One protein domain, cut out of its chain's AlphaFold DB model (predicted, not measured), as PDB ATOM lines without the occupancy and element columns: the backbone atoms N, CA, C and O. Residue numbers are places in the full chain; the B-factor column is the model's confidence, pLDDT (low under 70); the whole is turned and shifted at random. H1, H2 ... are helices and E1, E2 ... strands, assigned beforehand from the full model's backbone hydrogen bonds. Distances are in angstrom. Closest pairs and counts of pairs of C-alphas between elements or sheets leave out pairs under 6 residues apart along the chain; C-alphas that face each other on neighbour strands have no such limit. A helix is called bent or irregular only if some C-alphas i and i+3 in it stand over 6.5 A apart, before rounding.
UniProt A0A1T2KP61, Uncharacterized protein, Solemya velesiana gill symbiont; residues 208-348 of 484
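What this domain is: This is residues 208 to 348 of the 484 residues of an uncharacterized protein of Solemya velesiana gill symbiont (UniProt A0A1T2KP61). What shape do these atoms make? One twisted sheet of seven strands has three helices over one face, two layers, and its other face is bare: H1 and H3 run side by side over E2 to E5, and H2 covers E5 and E7. Residues 310 to 315, between E6 and E7, stick out. What makes it up? The 141 printed residues include, in order, E1, H1, E2, E3, E4, E5, H2, E6, E7 and H3, of mixed class; the mixed sheet has the order E1, E2, E3, E4, E5, E7, E6. The whole is compact, with a radius of gyration of the C-alphas of 14.9 A and spans of 46 by 34 by 31 A.

Where its parts are: Where does the first half run? E1, residues 208 to 211, begins at C-alpha 208 (49.169, -30.515, -3.561). H1, residues 215 to 235, is 30.6 A long and irregular, with C-alphas 230 and 233 7.4 A apart and a kink of 33 degrees near residue 229. E2 is residues 243 to 248, E3 251 to 257 and E4 265 to 271. What follows? E5 is residues 274 to 281, 23.1 A long, H2 284 to 292, E6 305 to 307 and E7 318 to 326, 26.4 A long. H3, residues 330 to 347, is 27.2 A long, ends at C-alpha 347 (34.307, -25.894, -14.272) and is only just irregular, with C-alphas 342 and 345 6.9 A apart.

How they stand to each other: How are the strands joined? E1 and E2 are parallel, with N 209 and O 243 at 2.9 A; E1, H1, E2 form a strand-helix-strand unit, two parallel neighbour strands with a helix between, its crossover left-handed. E2, E3, E4, E5 form a meander, each strand the antiparallel neighbour of the one before, with N 244 and O 255 at 2.9 A, N 254 and O 268 at 2.8 A, and N 267 and O 278 at 2.9 A. E7 is antiparallel to E5, with N 277 and O 323 at 2.8 A, and to E6, with N 307 and O 318 at 2.9 A; E5, H2, E6 form a split unit, E7 between its strands, with a right-handed crossover. Where are the helices? H1 and H3 touch, closest at the C-alphas of Gly 227 and Gln 338, 4.1 A, at a shallow tilt of 30 degrees, the same way. H1, H2 and H3 are on the same face, at heights over the sheet of 9.1, 9.0 and 9.1 A. Every O i to N i+4 pair is within hydrogen-bond range in H2, but 11 of 17 in H1 and 10 of 14 in H3.

The domain as a whole: How far does it reach? The two farthest C-alphas, of Glu 314 and Lys 331, are 46.5 A apart. Is the path whole and sure? The printed part has no cut; the link from H2 to E6 is long, 12 residues. The model's pLDDT is under 70 at residue 239 and residues 259 to 264 and 305 to 317.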
ATOM      1  N   ALA A 208      49.796 -31.366  -4.573       87.00
ATOM      2  CA  ALA A 208      49.169 -30.515  -3.561       87.00
ATOM      3  C   ALA A 208      50.208 -29.973  -2.579       87.00
ATOM      4  O   ALA A 208      51.021 -30.742  -2.058       87.00
ATOM      5  N   SER A 209      50.129 -28.680  -2.276       85.25
ATOM      6  CA  SER A 209      50.857 -28.057  -1.170       85.25
ATOM      7  C   SER A 209      50.194 -28.465   0.138       85.25
ATOM      8  O   SER A 209      49.022 -28.153   0.357       85.25
ATOM      9  N   VAL A 210      50.911 -29.177   1.004       86.00
ATOM     10  CA  VAL A 210      50.353 -29.659   2.269       86.00
ATOM     11  C   VAL A 210      51.112 -29.098   3.462       86.00
ATOM     12  O   VAL A 210      52.315 -28.870   3.397       86.00
ATOM     13  N   TYR A 211      50.408 -28.859   4.564       78.62
ATOM     14  CA  TYR A 211      51.031 -28.469   5.829       78.62
ATOM     15  C   TYR A 211      50.186 -28.918   7.016       78.62
ATOM     16  O   TYR A 211      48.960 -28.926   6.963       78.62
ATOM     17  N   GLY A 212      50.846 -29.309   8.108       76.38
ATOM     18  CA  GLY A 212      50.167 -29.699   9.349       76.38
ATOM     19  C   GLY A 212      49.328 -30.980   9.252       76.38
ATOM     20  O   GLY A 212      48.481 -31.210  10.113       76.38
ATOM     21  N   ILE A 213      49.537 -31.814   8.229       85.12
ATOM     22  CA  ILE A 213      48.747 -33.030   7.998       85.12
ATOM     23  C   ILE A 213      49.222 -34.213   8.859       85.12
ATOM     24  O   ILE A 213      50.389 -34.331   9.233       85.12
ATOM     25  N   GLY A 214      48.299 -35.117   9.185       81.88
ATOM     26  CA  GLY A 214      48.581 -36.387   9.852       81.88
ATOM     27  C   GLY A 214      48.828 -37.526   8.858       81.88
ATOM     28  O   GLY A 214      48.500 -37.437   7.677       81.88
ATOM     29  N   LYS A 215      49.358 -38.659   9.341       85.75
ATOM     30  CA  LYS A 215      49.579 -39.853   8.495       85.75
ATOM     31  C   LYS A 215      48.286 -40.396   7.879       85.75
ATOM     32  O   LYS A 215      48.319 -40.888   6.755       85.75
ATOM     33  N   ASP A 216      47.177 -40.265   8.600       87.44
ATOM     34  CA  ASP A 216      45.859 -40.735   8.165       87.44
ATOM     35  C   ASP A 216      45.238 -39.836   7.077       87.44
ATOM     36  O   ASP A 216      44.304 -40.258   6.405       87.44
ATOM     37  N   ASP A 217      45.773 -38.627   6.851       91.56
ATOM     38  CA  ASP A 217      45.308 -37.722   5.787       91.56
ATOM     39  C   ASP A 217      45.889 -38.069   4.419       91.56
ATOM     40  O   ASP A 217      45.283 -37.786   3.386       91.56
ATOM     41  N   LEU A 218      47.073 -38.690   4.400       92.81
ATOM     42  CA  LEU A 218      47.808 -38.963   3.168       92.81
ATOM     43  C   LEU A 218      46.992 -39.777   2.148       92.81
ATOM     44  O   LEU A 218      46.991 -39.383   0.981       92.81
ATOM     45  N   PRO A 219      46.284 -40.868   2.512       95.50
ATOM     46  CA  PRO A 219      45.468 -41.612   1.551       95.50
ATOM     47  C   PRO A 219      44.339 -40.771   0.938       95.50
ATOM     48  O   PRO A 219      44.080 -40.875  -0.263       95.50
ATOM     49  N   LEU A 220      43.715 -39.893   1.729       96.75
ATOM     50  CA  LEU A 220      42.612 -39.033   1.297       96.75
ATOM     51  C   LEU A 220      43.096 -37.958   0.316       96.75
ATOM     52  O   LEU A 220      42.529 -37.812  -0.768       96.75
ATOM     53  N   ILE A 221      44.191 -37.266   0.654       96.00
ATOM     54  CA  ILE A 221      44.810 -36.243  -0.207       96.00
ATOM     55  C   ILE A 221      45.280 -36.871  -1.522       96.00
ATOM     56  O   ILE A 221      44.981 -36.352  -2.595       96.00
ATOM     57  N   ARG A 222      45.964 -38.022  -1.465       96.88
ATOM     58  CA  ARG A 222      46.412 -38.742  -2.669       96.88
ATOM     59  C   ARG A 222      45.251 -39.190  -3.546       96.88
ATOM     60  O   ARG A 222      45.371 -39.159  -4.764       96.88
ATOM     61  N   SER A 223      44.136 -39.610  -2.952       98.06
ATOM     62  CA  SER A 223      42.954 -40.024  -3.716       98.06
ATOM     63  C   SER A 223      42.327 -38.842  -4.446       98.06
ATOM     64  O   SER A 223      42.122 -38.927  -5.657       98.06
ATOM     65  N   PHE A 224      42.142 -37.713  -3.753       98.25
ATOM     66  CA  PHE A 224      41.707 -36.458  -4.370       98.25
ATOM     67  C   PHE A 224      42.639 -36.039  -5.517       98.25
ATOM     68  O   PHE A 224      42.185 -35.834  -6.645       98.25
ATOM     69  N   MET A 225      43.951 -35.994  -5.262       97.50
ATOM     70  CA  MET A 225      44.944 -35.581  -6.257       97.50
ATOM     71  C   MET A 225      45.048 -36.552  -7.428       97.50
ATOM     72  O   MET A 225      45.222 -36.116  -8.561       97.50
ATOM     73  N   ARG A 226      44.884 -37.861  -7.211       98.25
ATOM     74  CA  ARG A 226      44.808 -38.847  -8.299       98.25
ATOM     75  C   ARG A 226      43.643 -38.547  -9.234       98.25
ATOM     76  O   ARG A 226      43.810 -38.612 -10.447       98.25
ATOM     77  N   GLY A 227      42.486 -38.213  -8.666       97.75
ATOM     78  CA  GLY A 227      41.316 -37.767  -9.413       97.75
ATOM     79  C   GLY A 227      41.615 -36.533 -10.246       97.75
ATOM     80  O   GLY A 227      41.501 -36.565 -11.468       97.75
ATOM     81  N   LEU A 228      42.080 -35.478  -9.577       96.62
ATOM     82  CA  LEU A 228      42.418 -34.203 -10.202       96.62
ATOM     83  C   LEU A 228      43.434 -34.369 -11.338       96.62
ATOM     84  O   LEU A 228      43.200 -33.918 -12.454       96.62
ATOM     85  N   ASN A 229      44.538 -35.070 -11.076       96.69
ATOM     86  CA  ASN A 229      45.624 -35.265 -12.031       96.69
ATOM     87  C   ASN A 229      45.213 -36.133 -13.229       96.69
ATOM     88  O   ASN A 229      45.780 -35.966 -14.306       96.69
ATOM     89  N   SER A 230      44.232 -37.031 -13.073       97.06
ATOM     90  CA  SER A 230      43.739 -37.854 -14.187       97.06
ATOM     91  C   SER A 230      43.049 -37.029 -15.275       97.06
ATOM     92  O   SER A 230      43.154 -37.357 -16.454       97.06
ATOM     93  N   THR A 231      42.409 -35.923 -14.895       97.12
ATOM     94  CA  THR A 231      41.676 -35.037 -15.808       97.12
ATOM     95  C   THR A 231      42.360 -33.681 -15.994       97.12
ATOM     96  O   THR A 231      41.981 -32.930 -16.886       97.12
ATOM     97  N   ALA A 232      43.390 -33.352 -15.207       94.25
ATOM     98  CA  ALA A 232      44.137 -32.097 -15.307       94.25
ATOM     99  C   ALA A 232      44.656 -31.777 -16.724       94.25
ATOM    100  O   ALA A 232      44.570 -30.608 -17.104       94.25
ATOM    101  N   PRO A 233      45.122 -32.743 -17.548       95.38
ATOM    102  CA  PRO A 233      45.526 -32.465 -18.930       95.38
ATOM    103  C   PRO A 233      44.421 -31.834 -19.796       95.38
ATOM    104  O   PRO A 233      44.724 -31.065 -20.705       95.38
ATOM    105  N   LEU A 234      43.141 -32.068 -19.475       94.88
ATOM    106  CA  LEU A 234      41.990 -31.478 -20.175       94.88
ATOM    107  C   LEU A 234      41.870 -29.962 -19.979       94.88
ATOM    108  O   LEU A 234      41.098 -29.307 -20.684       94.88
ATOM    109  N   LYS A 235      42.618 -29.389 -19.027       88.56
ATOM    110  CA  LYS A 235      42.717 -27.940 -18.867       88.56
ATOM    111  C   LYS A 235      43.654 -27.308 -19.889       88.56
ATOM    112  O   LYS A 235      43.619 -26.090 -19.978       88.56
ATOM    113  N   PHE A 236      44.475 -28.069 -20.619       87.81
ATOM    114  CA  PHE A 236      45.494 -27.557 -21.544       87.81
ATOM    115  C   PHE A 236      46.281 -26.372 -20.936       87.81
ATOM    116  O   PHE A 236      46.749 -26.449 -19.796       87.81
ATOM    117  N   ASP A 237      46.351 -25.249 -21.651       79.12
ATOM    118  CA  ASP A 237      47.119 -24.061 -21.264       79.12
ATOM    119  C   ASP A 237      46.425 -23.163 -20.218       79.12
ATOM    120  O   ASP A 237      46.912 -22.073 -19.921       79.12
ATOM    121  N   HIS A 238      45.279 -23.569 -19.647       76.38
ATOM    122  CA  HIS A 238      44.609 -22.754 -18.625       76.38
ATOM    123  C   HIS A 238      45.375 -22.791 -17.292       76.38
ATOM    124  O   HIS A 238      45.729 -23.886 -16.832       76.38
ATOM    125  N   PRO A 239      45.597 -21.647 -16.619       69.88
ATOM    126  CA  PRO A 239      46.106 -21.631 -15.244       69.88
ATOM    127  C   PRO A 239      45.090 -22.227 -14.246       69.88
ATOM    128  O   PRO A 239      43.922 -22.411 -14.573       69.88
ATOM    129  N   GLY A 240      45.521 -22.541 -13.025       74.88
ATOM    130  CA  GLY A 240      44.657 -23.093 -11.971       74.88
ATOM    131  C   GLY A 240      44.830 -24.597 -11.732       74.88
ATOM    132  O   GLY A 240      45.775 -25.225 -12.218       74.88
ATOM    133  N   LEU A 241      43.898 -25.155 -10.959       82.50
ATOM    134  CA  LEU A 241      43.933 -26.445 -10.252       82.50
ATOM    135  C   LEU A 241      44.959 -26.530  -9.110       82.50
ATOM    136  O   LEU A 241      45.265 -27.629  -8.636       82.50
ATOM    137  N   GLY A 242      45.476 -25.389  -8.645       81.50
ATOM    138  CA  GLY A 242      46.334 -25.339  -7.462       81.50
ATOM    139  C   GLY A 242      45.598 -25.938  -6.268       81.50
ATOM    140  O   GLY A 242      44.447 -25.593  -6.026       81.50
ATOM    141  N   THR A 243      46.226 -26.875  -5.559       85.81
ATOM    142  CA  THR A 243      45.586 -27.556  -4.427       85.81
ATOM    143  C   THR A 243      46.382 -27.336  -3.159       85.81
ATOM    144  O   THR A 243      47.589 -27.587  -3.129       85.81
ATOM    145  N   THR A 244      45.685 -26.930  -2.106       84.50
ATOM    146  CA  THR A 244      46.237 -26.772  -0.764       84.50
ATOM    147  C   THR A 244      45.507 -27.707   0.189       84.50
ATOM    148  O   THR A 244      44.282 -27.745   0.176       84.50
ATOM    149  N   ALA A 245      46.222 -28.458   1.027       87.94
ATOM    150  CA  ALA A 245      45.596 -29.301   2.044       87.94
ATOM    151  C   ALA A 245      46.217 -29.097   3.426       87.94
ATOM    152  O   ALA A 245      47.435 -29.082   3.591       87.94
ATOM    153  N   THR A 246      45.370 -28.976   4.441       85.31
ATOM    154  CA  THR A 246      45.801 -28.763   5.821       85.31
ATOM    155  C   THR A 246      44.839 -29.386   6.814       85.31
ATOM    156  O   THR A 246      43.684 -29.670   6.502       85.31
ATOM    157  N   ARG A 247      45.305 -29.603   8.040       81.56
ATOM    158  CA  ARG A 247      44.467 -30.088   9.132       81.56
ATOM    159  C   ARG A 247      44.062 -28.929  10.039       81.56
ATOM    160  O   ARG A 247      44.905 -28.275  10.638       81.56
ATOM    161  N   SER A 248      42.755 -28.753  10.216       74.81
ATOM    162  CA  SER A 248      42.156 -27.822  11.175       74.81
ATOM    163  C   SER A 248      41.480 -28.614  12.300       74.81
ATOM    164  O   SER A 248      40.362 -29.132  12.178       74.81
ATOM    165  N   GLY A 249      42.206 -28.795  13.407       73.19
ATOM    166  CA  GLY A 249      41.774 -29.629  14.530       73.19
ATOM    167  C   GLY A 249      41.580 -31.096  14.127       73.19
ATOM    168  O   GLY A 249      42.532 -31.806  13.803       73.19
ATOM    169  N   LYS A 250      40.333 -31.583  14.161       78.12
ATOM    170  CA  LYS A 250      39.989 -32.964  13.761       78.12
ATOM    171  C   LYS A 250      39.682 -33.115  12.269       78.12
ATOM    172  O   LYS A 250      39.489 -34.243  11.822       78.12
ATOM    173  N   ARG A 251      39.621 -32.009  11.528       86.25
ATOM    174  CA  ARG A 251      39.155 -31.959  10.142       86.25
ATOM    175  C   ARG A 251      40.344 -31.822   9.198       86.25
ATOM    176  O   ARG A 251      41.237 -31.023   9.467       86.25
ATOM    177  N   LEU A 252      40.352 -32.585   8.114       89.81
ATOM    178  CA  LEU A 252      41.213 -32.329   6.961       89.81
ATOM    179  C   LEU A 252      40.475 -31.356   6.042       89.81
ATOM    180  O   LEU A 252      39.304 -31.568   5.754       89.81
ATOM    181  N   VAL A 253      41.141 -30.306   5.592       88.81
ATOM    182  CA  VAL A 253      40.585 -29.296   4.695       88.81
ATOM    183  C   VAL A 253      41.441 -29.275   3.434       88.81
ATOM    184  O   VAL A 253      42.658 -29.140   3.519       88.81
ATOM    185  N   ILE A 254      40.815 -29.445   2.274       91.00
ATOM    186  CA  ILE A 254      41.444 -29.394   0.953       91.00
ATOM    187  C   ILE A 254      40.792 -28.255   0.182       91.00
ATOM    188  O   ILE A 254      39.577 -28.228   0.032       91.00
ATOM    189  N   GLN A 255      41.586 -27.328  -0.325       86.75
ATOM    190  CA  GLN A 255      41.143 -26.247  -1.188       86.75
ATOM    191  C   GLN A 255      41.701 -26.463  -2.585       86.75
ATOM    192  O   GLN A 255      42.857 -26.859  -2.735       86.75
ATOM    193  N   ASN A 256      40.875 -26.213  -3.596       86.00
ATOM    194  CA  ASN A 256      41.315 -26.176  -4.981       86.00
ATOM    195  C   ASN A 256      40.984 -24.819  -5.601       86.00
ATOM    196  O   ASN A 256      39.868 -24.320  -5.466       86.00
ATOM    197  N   ASP A 257      41.975 -24.242  -6.266       79.12
ATOM    198  CA  ASP A 257      41.857 -23.019  -7.042       79.12
ATOM    199  C   ASP A 257      41.445 -23.367  -8.477       79.12
ATOM    200  O   ASP A 257      42.188 -24.026  -9.205       79.12
ATOM    201  N   ILE A 258      40.253 -22.937  -8.889       71.44
ATOM    202  CA  ILE A 258      39.642 -23.309 -10.171       71.44
ATOM    203  C   ILE A 258      40.032 -22.326 -11.301       71.44
ATOM    204  O   ILE A 258      39.742 -22.604 -12.467       71.44
ATOM    205  N   GLY A 259      40.751 -21.224 -11.031       60.25
ATOM    206  CA  GLY A 259      41.293 -20.347 -12.082       60.25
ATOM    207  C   GLY A 259      41.252 -18.842 -11.788       60.25
ATOM    208  O   GLY A 259      41.142 -18.405 -10.659       60.25
ATOM    209  N   THR A 260      41.342 -18.030 -12.847       47.00
ATOM    210  CA  THR A 260      41.731 -16.599 -12.825       47.00
ATOM    211  C   THR A 260      40.716 -15.609 -12.243       47.00
ATOM    212  O   THR A 260      40.861 -14.414 -12.465       47.00
ATOM    213  N   THR A 261      39.648 -16.084 -11.608       51.12
ATOM    214  CA  THR A 261      38.574 -15.231 -11.076       51.12
ATOM    215  C   THR A 261      38.309 -15.636  -9.640       51.12
ATOM    216  O   THR A 261      38.014 -16.801  -9.360       51.12
ATOM    217  N   ASP A 262      38.402 -14.659  -8.752       48.06
ATOM    218  CA  ASP A 262      38.503 -14.846  -7.308       48.06
ATOM    219  C   ASP A 262      37.183 -15.292  -6.631       48.06
ATOM    220  O   ASP A 262      37.143 -15.633  -5.450       48.06
ATOM    221  N   ALA A 263      36.088 -15.390  -7.392       51.31
ATOM    222  CA  ALA A 263      34.783 -15.830  -6.900       51.31
ATOM    223  C   ALA A 263      34.585 -17.367  -6.838       51.31
ATOM    224  O   ALA A 263      33.568 -17.840  -6.312       51.31
ATOM    225  N   HIS A 264      35.520 -18.166  -7.376       67.81
ATOM    226  CA  HIS A 264      35.386 -19.629  -7.511       67.81
ATOM    227  C   HIS A 264      36.180 -20.388  -6.453       67.81
ATOM    228  O   HIS A 264      37.229 -20.973  -6.728       67.81
ATOM    229  N   VAL A 265      35.648 -20.416  -5.235       71.19
ATOM    230  CA  VAL A 265      36.263 -21.123  -4.117       71.19
ATOM    231  C   VAL A 265      35.662 -22.522  -3.996       71.19
ATOM    232  O   VAL A 265      34.451 -22.686  -3.843       71.19
ATOM    233  N   LEU A 266      36.521 -23.545  -4.042       86.25
ATOM    234  CA  LEU A 266      36.166 -24.930  -3.735       86.25
ATOM    235  C   LEU A 266      36.943 -25.400  -2.511       86.25
ATOM    236  O   LEU A 266      38.171 -25.483  -2.535       86.25
ATOM    237  N   VAL A 267      36.206 -25.750  -1.460       87.50
ATOM    238  CA  VAL A 267      36.744 -26.280  -0.207       87.50
ATOM    239  C   VAL A 267      36.084 -27.612   0.117       87.50
ATOM    240  O   VAL A 267      34.865 -27.739   0.150       87.50
ATOM    241  N   VAL A 268      36.899 -28.617   0.402       92.44
ATOM    242  CA  VAL A 268      36.494 -29.957   0.810       92.44
ATOM    243  C   VAL A 268      36.942 -30.169   2.247       92.44
ATOM    244  O   VAL A 268      38.134 -30.194   2.538       92.44
ATOM    245  N   THR A 269      35.991 -30.350   3.150       90.75
ATOM    246  CA  THR A 269      36.251 -30.643   4.559       90.75
ATOM    247  C   THR A 269      35.945 -32.100   4.846       90.75
ATOM    248  O   THR A 269      34.840 -32.569   4.603       90.75
ATOM    249  N   VAL A 270      36.898 -32.819   5.419       93.69
ATOM    250  CA  VAL A 270      36.784 -34.235   5.743       93.69
ATOM    251  C   VAL A 270      36.883 -34.439   7.251       93.69
ATOM    252  O   VAL A 270      37.855 -34.036   7.888       93.69
ATOM    253  N   THR A 271      35.869 -35.082   7.832       91.62
ATOM    254  CA  THR A 271      35.807 -35.430   9.259       91.62
ATOM    255  C   THR A 271      35.359 -36.880   9.413       91.62
ATOM    256  O   THR A 271      34.199 -37.208   9.169       91.62
ATOM    257  N   GLY A 272      36.264 -37.767   9.837       91.38
ATOM    258  CA  GLY A 272      35.972 -39.203   9.851       91.38
ATOM    259  C   GLY A 272      35.697 -39.710   8.433       91.38
ATOM    260  O   GLY A 272      36.528 -39.498   7.559       91.38
ATOM    261  N   LEU A 273      34.535 -40.333   8.210       94.44
ATOM    262  CA  LEU A 273      34.075 -40.808   6.891       94.44
ATOM    263  C   LEU A 273      33.143 -39.819   6.173       94.44
ATOM    264  O   LEU A 273      32.559 -40.147   5.142       94.44
ATOM    265  N   THR A 274      32.967 -38.617   6.719       94.94
ATOM    266  CA  THR A 274      32.092 -37.598   6.139       94.94
ATOM    267  C   THR A 274      32.921 -36.545   5.420       94.94
ATOM    268  O   THR A 274      33.862 -35.988   5.992       94.94
ATOM    269  N   THR A 275      32.542 -36.249   4.182       96.38
ATOM    270  CA  THR A 275      33.076 -35.158   3.373       96.38
ATOM    271  C   THR A 275      32.002 -34.100   3.165       96.38
ATOM    272  O   THR A 275      30.908 -34.405   2.701       96.38
ATOM    273  N   VAL A 276      32.337 -32.853   3.465       92.31
ATOM    274  CA  VAL A 276      31.535 -31.670   3.159       92.31
ATOM    275  C   VAL A 276      32.238 -30.897   2.051       92.31
ATOM    276  O   VAL A 276      33.364 -30.437   2.228       92.31
ATOM    277  N   LEU A 277      31.585 -30.775   0.905       93.19
ATOM    278  CA  LEU A 277      32.018 -29.985  -0.237       93.19
ATOM    279  C   LEU A 277      31.324 -28.626  -0.186       93.19
ATOM    280  O   LEU A 277      30.102 -28.553  -0.254       93.19
ATOM    281  N   THR A 278      32.114 -27.566  -0.115       86.94
ATOM    282  CA  THR A 278      31.671 -26.176  -0.163       86.94
ATOM    283  C   THR A 278      32.173 -25.553  -1.457       86.94
ATOM    284  O   THR A 278      33.371 -25.574  -1.732       86.94
ATOM    285  N   TYR A 279      31.261 -25.015  -2.259       86.81
ATOM    286  CA  TYR A 279      31.561 -24.426  -3.559       86.81
ATOM    287  C   TYR A 279      30.853 -23.079  -3.720       86.81
ATOM    288  O   TYR A 279      29.648 -22.988  -3.463       86.81
ATOM    289  N   THR A 280      31.579 -22.054  -4.168       80.50
ATOM    290  CA  THR A 280      31.028 -20.731  -4.492       80.50
ATOM    291  C   THR A 280      31.109 -20.430  -5.984       80.50
ATOM    292  O   THR A 280      32.038 -20.845  -6.676       80.50
ATOM    293  N   ASP A 281      30.111 -19.708  -6.491       79.44
ATOM    294  CA  ASP A 281      30.034 -19.318  -7.898       79.44
ATOM    295  C   ASP A 281      29.184 -18.056  -8.073       79.44
ATOM    296  O   ASP A 281      28.189 -17.889  -7.372       79.44
ATOM    297  N   ILE A 282      29.487 -17.211  -9.055       79.69
ATOM    298  CA  ILE A 282      28.620 -16.083  -9.446       79.69
ATOM    299  C   ILE A 282      27.458 -16.525 -10.360       79.69
ATOM    300  O   ILE A 282      26.483 -15.801 -10.558       79.69
ATOM    301  N   HIS A 283      27.503 -17.749 -10.900       81.19
ATOM    302  CA  HIS A 283      26.513 -18.282 -11.832       81.19
ATOM    303  C   HIS A 283      25.808 -19.541 -11.307       81.19
ATOM    304  O   HIS A 283      26.308 -20.659 -11.438       81.19
ATOM    305  N   ILE A 284      24.543 -19.391 -10.896       84.25
ATOM    306  CA  ILE A 284      23.685 -20.496 -10.422       84.25
ATOM    307  C   ILE A 284      23.641 -21.716 -11.356       84.25
ATOM    308  O   ILE A 284      23.584 -22.860 -10.913       84.25
ATOM    309  N   ARG A 285      23.688 -21.496 -12.675       88.56
ATOM    310  CA  ARG A 285      23.623 -22.578 -13.672       88.56
ATOM    311  C   ARG A 285      24.877 -23.457 -13.652       88.56
ATOM    312  O   ARG A 285      24.757 -24.657 -13.885       88.56
ATOM    313  N   ARG A 286      26.058 -22.884 -13.382       89.06
ATOM    314  CA  ARG A 286      27.299 -23.659 -13.239       89.06
ATOM    315  C   ARG A 286      27.318 -24.395 -11.901       89.06
ATOM    316  O   ARG A 286      27.705 -25.557 -11.877       89.06
ATOM    317  N   THR A 287      26.782 -23.790 -10.839       88.50
ATOM    318  CA  THR A 287      26.544 -24.471  -9.555       88.50
ATOM    319  C   THR A 287      25.672 -25.717  -9.718       88.50
ATOM    320  O   THR A 287      26.063 -26.801  -9.297       88.50
ATOM    321  N   GLN A 288      24.523 -25.593 -10.386       91.25
ATOM    322  CA  GLN A 288      23.615 -26.719 -10.650       91.25
ATOM    323  C   GLN A 288      24.253 -27.784 -11.548       91.25
ATOM    324  O   GLN A 288      24.093 -28.980 -11.313       91.25
ATOM    325  N   PHE A 289      25.003 -27.357 -12.568       93.88
ATOM    326  CA  PHE A 289      25.795 -28.266 -13.389       93.88
ATOM    327  C   PHE A 289      26.779 -29.064 -12.526       93.88
ATOM    328  O   PHE A 289      26.800 -30.288 -12.625       93.88
ATOM    329  N   PHE A 290      27.531 -28.398 -11.648       93.38
ATOM    330  CA  PHE A 290      28.497 -29.053 -10.773       93.38
ATOM    331  C   PHE A 290      27.828 -30.067  -9.844       93.38
ATOM    332  O   PHE A 290      28.277 -31.206  -9.783       93.38
ATOM    333  N   GLN A 291      26.709 -29.700  -9.208       93.69
ATOM    334  CA  GLN A 291      25.906 -30.618  -8.390       93.69
ATOM    335  C   GLN A 291      25.493 -31.871  -9.177       93.69
ATOM    336  O   GLN A 291      25.633 -32.988  -8.678       93.69
ATOM    337  N   SER A 292      25.045 -31.702 -10.428       94.25
ATOM    338  CA  SER A 292      24.599 -32.818 -11.276       94.25
ATOM    339  C   SER A 292      25.708 -33.816 -11.631       94.25
ATOM    340  O   SER A 292      25.419 -34.967 -11.952       94.25
ATOM    341  N   LEU A 293      26.987 -33.424 -11.554       95.19
ATOM    342  CA  LEU A 293      28.103 -34.352 -11.781       95.19
ATOM    343  C   LEU A 293      28.200 -35.410 -10.678       95.19
ATOM    344  O   LEU A 293      28.783 -36.468 -10.899       95.19
ATOM    345  N   PHE A 294      27.618 -35.151  -9.507       95.44
ATOM    346  CA  PHE A 294      27.658 -36.052  -8.363       95.44
ATOM    347  C   PHE A 294      26.441 -36.968  -8.256       95.44
ATOM    348  O   PHE A 294      26.369 -37.698  -7.286       95.44
ATOM    349  N   GLU A 295      25.538 -37.015  -9.244       91.69
ATOM    350  CA  GLU A 295      24.420 -37.981  -9.290       91.69
ATOM    351  C   GLU A 295      24.804 -39.451  -8.989       91.69
ATOM    352  O   GLU A 295      24.001 -40.138  -8.351       91.69
ATOM    353  N   PRO A 296      25.992 -39.973  -9.385       91.69
ATOM    354  CA  PRO A 296      26.414 -41.330  -9.015       91.69
ATOM    355  C   PRO A 296      26.631 -41.536  -7.509       91.69
ATOM    356  O   PRO A 296      26.670 -42.674  -7.042       91.69
ATOM    357  N   PHE A 297      26.783 -40.448  -6.757       89.31
ATOM    358  CA  PHE A 297      26.938 -40.432  -5.312       89.31
ATOM    359  C   PHE A 297      25.675 -39.842  -4.686       89.31
ATOM    360  O   PHE A 297      25.141 -38.831  -5.130       89.31
ATOM    361  N   ALA A 298      25.187 -40.448  -3.608       86.12
ATOM    362  CA  ALA A 298      24.055 -39.910  -2.857       86.12
ATOM    363  C   ALA A 298      24.493 -38.713  -1.986       86.12
ATOM    364  O   ALA A 298      24.411 -38.770  -0.762       86.12
ATOM    365  N   VAL A 299      25.032 -37.664  -2.616       92.38
ATOM    366  CA  VAL A 299      25.416 -36.416  -1.949       92.38
ATOM    367  C   VAL A 299      24.149 -35.676  -1.543       92.38
ATOM    368  O   VAL A 299      23.280 -35.414  -2.376       92.38
ATOM    369  N   ASP A 300      24.055 -35.340  -0.264       89.94
ATOM    370  CA  ASP A 300      22.976 -34.530   0.284       89.94
ATOM    371  C   ASP A 300      23.325 -33.050   0.105       89.94
ATOM    372  O   ASP A 300      24.304 -32.566   0.676       89.94
ATOM    373  N   TRP A 301      22.575 -32.346  -0.740       89.75
ATOM    374  CA  TRP A 301      22.832 -30.946  -1.071       89.75
ATOM    375  C   TRP A 301      21.910 -30.029  -0.275       89.75
ATOM    376  O   TRP A 301      20.688 -30.172  -0.324       89.75
ATOM    377  N   GLU A 302      22.483 -29.035   0.401       84.81
ATOM    378  CA  GLU A 302      21.697 -27.939   0.963       84.81
ATOM    379  C   GLU A 302      21.125 -27.041  -0.146       84.81
ATOM    380  O   GLU A 302      21.704 -26.909  -1.231       84.81
ATOM    381  N   ASP A 303      20.011 -26.361   0.152       74.50
ATOM    382  CA  ASP A 303      19.457 -25.329  -0.727       74.50
ATOM    383  C   ASP A 303      20.540 -24.303  -1.080       74.50
ATOM    384  O   ASP A 303      21.143 -23.692  -0.194       74.50
ATOM    385  N   THR A 304      20.774 -24.080  -2.377       71.75
ATOM    386  CA  THR A 304      21.760 -23.097  -2.836       71.75
ATOM    387  C   THR A 304      21.354 -21.701  -2.375       71.75
ATOM    388  O   THR A 304      20.337 -21.156  -2.811       71.75
ATOM    389  N   ARG A 305      22.156 -21.104  -1.485       66.50
ATOM    390  CA  ARG A 305      21.869 -19.790  -0.897       66.50
ATOM    391  C   ARG A 305      22.605 -18.704  -1.666       66.50
ATOM    392  O   ARG A 305      23.800 -18.822  -1.915       66.50
ATOM    393  N   SER A 306      21.895 -17.628  -1.992       62.19
ATOM    394  CA  SER A 306      22.520 -16.380  -2.429       62.19
ATOM    395  C   SER A 306      23.054 -15.655  -1.192       62.19
ATOM    396  O   SER A 306      22.291 -15.389  -0.260       62.19
ATOM    397  N   GLN A 307      24.357 -15.388  -1.156       59.38
ATOM    398  CA  GLN A 307      25.012 -14.655  -0.075       59.38
ATOM    399  C   GLN A 307      25.688 -13.388  -0.606       59.38
ATOM    400  O   GLN A 307      26.099 -13.316  -1.763       59.38
ATOM    401  N   ARG A 308      25.782 -12.379   0.267       54.38
ATOM    402  CA  ARG A 308      26.533 -11.140   0.043       54.38
ATOM    403  C   ARG A 308      27.717 -11.129   1.011       54.38
ATOM    404  O   ARG A 308      27.496 -11.231   2.217       54.38
ATOM    405  N   ALA A 309      28.943 -11.023   0.508       51.22
ATOM    406  CA  ALA A 309      30.132 -10.781   1.325       51.22
ATOM    407  C   ALA A 309      30.185  -9.311   1.795       51.22
ATOM    408  O   ALA A 309      29.620  -8.414   1.163       51.22
ATOM    409  N   ARG A 310      30.838  -9.054   2.936       39.38
ATOM    410  CA  ARG A 310      31.106  -7.686   3.414       39.38
ATOM    411  C   ARG A 310      32.211  -7.079   2.550       39.38
ATOM    412  O   ARG A 310      33.300  -7.622   2.543       39.38
ATOM    413  N   GLY A 311      31.930  -5.960   1.880       41.66
ATOM    414  CA  GLY A 311      32.865  -5.294   0.959       41.66
ATOM    415  C   GLY A 311      32.326  -5.137  -0.467       41.66
ATOM    416  O   GLY A 311      32.870  -4.352  -1.230       41.66
ATOM    417  N   LEU A 312      31.224  -5.819  -0.795       41.34
ATOM    418  CA  LEU A 312      30.584  -5.748  -2.110       41.34
ATOM    419  C   LEU A 312      29.855  -4.414  -2.316       41.34
ATOM    420  O   LEU A 312      29.137  -3.947  -1.422       41.34
ATOM    421  N   GLU A 313      29.991  -3.836  -3.513       40.41
ATOM    422  CA  GLU A 313      29.076  -2.794  -3.982       40.41
ATOM    423  C   GLU A 313      27.634  -3.337  -4.046       40.41
ATOM    424  O   GLU A 313      27.369  -4.542  -3.987       40.41
ATOM    425  N   GLU A 314      26.661  -2.429  -4.106       33.34
ATOM    426  CA  GLU A 314      25.230  -2.737  -4.108       33.34
ATOM    427  C   GLU A 314      24.821  -3.548  -5.364       33.34
ATOM    428  O   GLU A 314      24.318  -3.000  -6.338       33.34
ATOM    429  N   GLY A 315      25.008  -4.874  -5.357       44.91
ATOM    430  CA  GLY A 315      24.602  -5.722  -6.487       44.91
ATOM    431  C   GLY A 315      25.167  -7.138  -6.508       44.91
ATOM    432  O   GLY A 315      24.454  -8.052  -6.928       44.91
ATOM    433  N   ASP A 316      26.380  -7.344  -6.001       53.75
ATOM    434  CA  ASP A 316      27.077  -8.606  -6.233       53.75
ATOM    435  C   ASP A 316      26.664  -9.662  -5.206       53.75
ATOM    436  O   ASP A 316      26.700  -9.464  -3.990       53.75
ATOM    437  N   ALA A 317      26.169 -10.791  -5.699       63.09
ATOM    438  CA  ALA A 317      25.748 -11.912  -4.880       63.09
ATOM    439  C   ALA A 317      26.350 -13.189  -5.454       63.09
ATOM    440  O   ALA A 317      26.198 -13.466  -6.642       63.09
ATOM    441  N   PHE A 318      26.986 -13.989  -4.602       71.00
ATOM    442  CA  PHE A 318      27.485 -15.306  -4.982       71.00
ATOM    443  C   PHE A 318      26.518 -16.395  -4.511       71.00
ATOM    444  O   PHE A 318      25.749 -16.233  -3.556       71.00
ATOM    445  N   TYR A 319      26.545 -17.521  -5.206       78.31
ATOM    446  CA  TYR A 319      25.795 -18.721  -4.892       78.31
ATOM    447  C   TYR A 319      26.690 -19.668  -4.106       78.31
ATOM    448  O   TYR A 319      27.707 -20.135  -4.614       78.31
ATOM    449  N   LEU A 320      26.288 -19.960  -2.871       81.75
ATOM    450  CA  LEU A 320      26.931 -20.952  -2.024       81.75
ATOM    451  C   LEU A 320      26.224 -22.296  -2.170       81.75
ATOM    452  O   LEU A 320      25.010 -22.404  -1.973       81.75
ATOM    453  N   CYS A 321      27.010 -23.321  -2.459       84.25
ATOM    454  CA  CYS A 321      26.588 -24.703  -2.559       84.25
ATOM    455  C   CYS A 321      27.326 -25.543  -1.517       84.25
ATOM    456  O   CYS A 321      28.556 -25.527  -1.481       84.25
ATOM    457  N   VAL A 322      26.576 -26.277  -0.692       87.62
ATOM    458  CA  VAL A 322      27.130 -27.186   0.316       87.62
ATOM    459  C   VAL A 322      26.564 -28.580   0.076       87.62
ATOM    460  O   VAL A 322      25.349 -28.762   0.075       87.62
ATOM    461  N   GLY A 323      27.446 -29.545  -0.164       91.38
ATOM    462  CA  GLY A 323      27.111 -30.954  -0.353       91.38
ATOM    463  C   GLY A 323      27.762 -31.814   0.718       91.38
ATOM    464  O   GLY A 323      28.945 -31.654   1.006       91.38
ATOM    465  N   CYS A 324      27.013 -32.742   1.302       94.50
ATOM    466  CA  CYS A 324      27.495 -33.673   2.310       94.50
ATOM    467  C   CYS A 324      27.463 -35.104   1.772       94.50
ATOM    468  O   CYS A 324      26.435 -35.592   1.307       94.50
ATOM    469  N   TYR A 325      28.591 -35.801   1.865       97.00
ATOM    470  CA  TYR A 325      28.707 -37.219   1.556       97.00
ATOM    471  C   TYR A 325      29.230 -37.971   2.775       97.00
ATOM    472  O   TYR A 325      30.247 -37.590   3.347       97.00
ATOM    473  N   THR A 326      28.559 -39.053   3.169       96.75
ATOM    474  CA  THR A 326      29.044 -39.948   4.229       96.75
ATOM    475  C   THR A 326      29.374 -41.300   3.624       96.75
ATOM    476  O   THR A 326      28.478 -42.023   3.193       96.75
ATOM    477  N   ALA A 327      30.663 -41.627   3.601       96.44
ATOM    478  CA  ALA A 327      31.160 -42.885   3.079       96.44
ATOM    479  C   ALA A 327      30.841 -44.054   4.021       96.44
ATOM    480  O   ALA A 327      30.776 -43.914   5.245       96.44
ATOM    481  N   THR A 328      30.680 -45.232   3.431       96.38
ATOM    482  CA  THR A 328      30.429 -46.491   4.144       96.38
ATOM    483  C   THR A 328      31.699 -47.079   4.758       96.38
ATOM    484  O   THR A 328      31.654 -47.660   5.844       96.38
ATOM    485  N   ASP A 329      32.837 -46.900   4.088       96.25
ATOM    486  CA  ASP A 329      34.163 -47.299   4.542       96.25
ATOM    487  C   ASP A 329      35.261 -46.401   3.936       96.25
ATOM    488  O   ASP A 329      34.988 -45.480   3.164       96.25
ATOM    489  N   ALA A 330      36.522 -46.657   4.295       94.69
ATOM    490  CA  ALA A 330      37.656 -45.870   3.811       94.69
ATOM    491  C   ALA A 330      37.856 -45.959   2.285       94.69
ATOM    492  O   ALA A 330      38.274 -44.987   1.664       94.69
ATOM    493  N   LYS A 331      37.541 -47.100   1.661       96.69
ATOM    494  CA  LYS A 331      37.722 -47.296   0.217       96.69
ATOM    495  C   LYS A 331      36.668 -46.526  -0.575       96.69
ATOM    496  O   LYS A 331      36.986 -45.931  -1.600       96.69
ATOM    497  N   ASP A 332      35.429 -46.543  -0.100       97.25
ATOM    498  CA  ASP A 332      34.336 -45.727  -0.624       97.25
ATOM    499  C   ASP A 332      34.659 -44.227  -0.495       97.25
ATOM    500  O   ASP A 332      34.512 -43.461  -1.446       97.25
ATOM    501  N   HIS A 333      35.223 -43.819   0.645       96.94
ATOM    502  CA  HIS A 333      35.646 -42.438   0.881       96.94
ATOM    503  C   HIS A 333      36.744 -41.975  -0.082       96.94
ATOM    504  O   HIS A 333      36.626 -40.910  -0.693       96.94
ATOM    505  N   GLU A 334      37.785 -42.792  -0.260       97.38
ATOM    506  CA  GLU A 334      38.838 -42.563  -1.255       97.38
ATOM    507  C   GLU A 334      38.258 -42.498  -2.676       97.38
ATOM    508  O   GLU A 334      38.628 -41.614  -3.452       97.38
ATOM    509  N   GLY A 335      37.303 -43.377  -3.006       97.88
ATOM    510  CA  GLY A 335      36.602 -43.384  -4.290       97.88
ATOM    511  C   GLY A 335      35.820 -42.095  -4.555       97.88
ATOM    512  O   GLY A 335      35.925 -41.531  -5.646       97.88
ATOM    513  N   TYR A 336      35.099 -41.587  -3.554       98.06
ATOM    514  CA  TYR A 336      34.398 -40.306  -3.645       98.06
ATOM    515  C   TYR A 336      35.364 -39.135  -3.834       98.06
ATOM    516  O   TYR A 336      35.155 -38.314  -4.724       98.06
ATOM    517  N   LEU A 337      36.446 -39.062  -3.050       98.06
ATOM    518  CA  LEU A 337      37.434 -37.983  -3.176       98.06
ATOM    519  C   LEU A 337      38.145 -38.010  -4.531       98.06
ATOM    520  O   LEU A 337      38.339 -36.956  -5.138       98.06
ATOM    521  N   GLN A 338      38.486 -39.199  -5.035       98.31
ATOM    522  CA  GLN A 338      39.038 -39.359  -6.377       98.31
ATOM    523  C   GLN A 338      38.045 -38.892  -7.448       98.31
ATOM    524  O   GLN A 338      38.419 -38.151  -8.356       98.31
ATOM    525  N   PHE A 339      36.773 -39.277  -7.345       98.31
ATOM    526  CA  PHE A 339      35.759 -38.810  -8.286       98.31
ATOM    527  C   PHE A 339      35.586 -37.287  -8.223       98.31
ATOM    528  O   PHE A 339      35.601 -36.627  -9.260       98.31
ATOM    529  N   LEU A 340      35.496 -36.717  -7.020       97.44
ATOM    530  CA  LEU A 340      35.371 -35.278  -6.798       97.44
ATOM    531  C   LEU A 340      36.519 -34.520  -7.468       97.44
ATOM    532  O   LEU A 340      36.254 -33.624  -8.268       97.44
ATOM    533  N   GLY A 341      37.771 -34.924  -7.224       96.56
ATOM    534  CA  GLY A 341      38.942 -34.309  -7.853       96.56
ATOM    535  C   GLY A 341      38.870 -34.330  -9.385       96.56
ATOM    536  O   GLY A 341      39.139 -33.319 -10.029       96.56
ATOM    537  N   SER A 342      38.418 -35.444  -9.975       97.31
ATOM    538  CA  SER A 342      38.310 -35.585 -11.437       97.31
ATOM    539  C   SER A 342      37.243 -34.694 -12.092       97.31
ATOM    540  O   SER A 342      37.287 -34.442 -13.294       97.31
ATOM    541  N   ARG A 343      36.279 -34.166 -11.327       96.19
ATOM    542  CA  ARG A 343      35.212 -33.315 -11.881       96.19
ATOM    543  C   ARG A 343      35.572 -31.828 -11.941       96.19
ATOM    544  O   ARG A 343      34.935 -31.090 -12.689       96.19
ATOM    545  N   ILE A 344      36.599 -31.384 -11.215       94.12
ATOM    546  CA  ILE A 344      36.894 -29.952 -11.039       94.12
ATOM    547  C   ILE A 344      37.289 -29.264 -12.354       94.12
ATOM    548  O   ILE A 344      36.842 -28.152 -12.632       94.12
ATOM    549  N   VAL A 345      38.061 -29.939 -13.213       93.88
ATOM    550  CA  VAL A 345      38.523 -29.362 -14.490       93.88
ATOM    551  C   VAL A 345      37.369 -28.913 -15.396       93.88
ATOM    552  O   VAL A 345      37.519 -27.975 -16.177       93.88
ATOM    553  N   PHE A 346      36.189 -29.531 -15.263       94.75
ATOM    554  CA  PHE A 346      35.015 -29.227 -16.080       94.75
ATOM    555  C   PHE A 346      34.303 -27.923 -15.680       94.75
ATOM    556  O   PHE A 346      33.342 -27.522 -16.337       94.75
ATOM    557  N   LEU A 347      34.772 -27.234 -14.639       91.75
ATOM    558  CA  LEU A 347      34.307 -25.894 -14.272       91.75
ATOM    559  C   LEU A 347      35.071 -24.783 -14.999       91.75
ATOM    560  O   LEU A 347      34.527 -23.689 -15.201       91.75
ATOM    561  N   ILE A 348      36.300 -25.074 -15.435       86.81
ATOM    562  CA  ILE A 348      37.173 -24.137 -16.142       86.81
ATOM    563  C   ILE A 348      36.562 -23.802 -17.500       86.81
ATOM    564  O   ILE A 348      36.227 -24.704 -18.263       86.81
TER     565      ILE A 348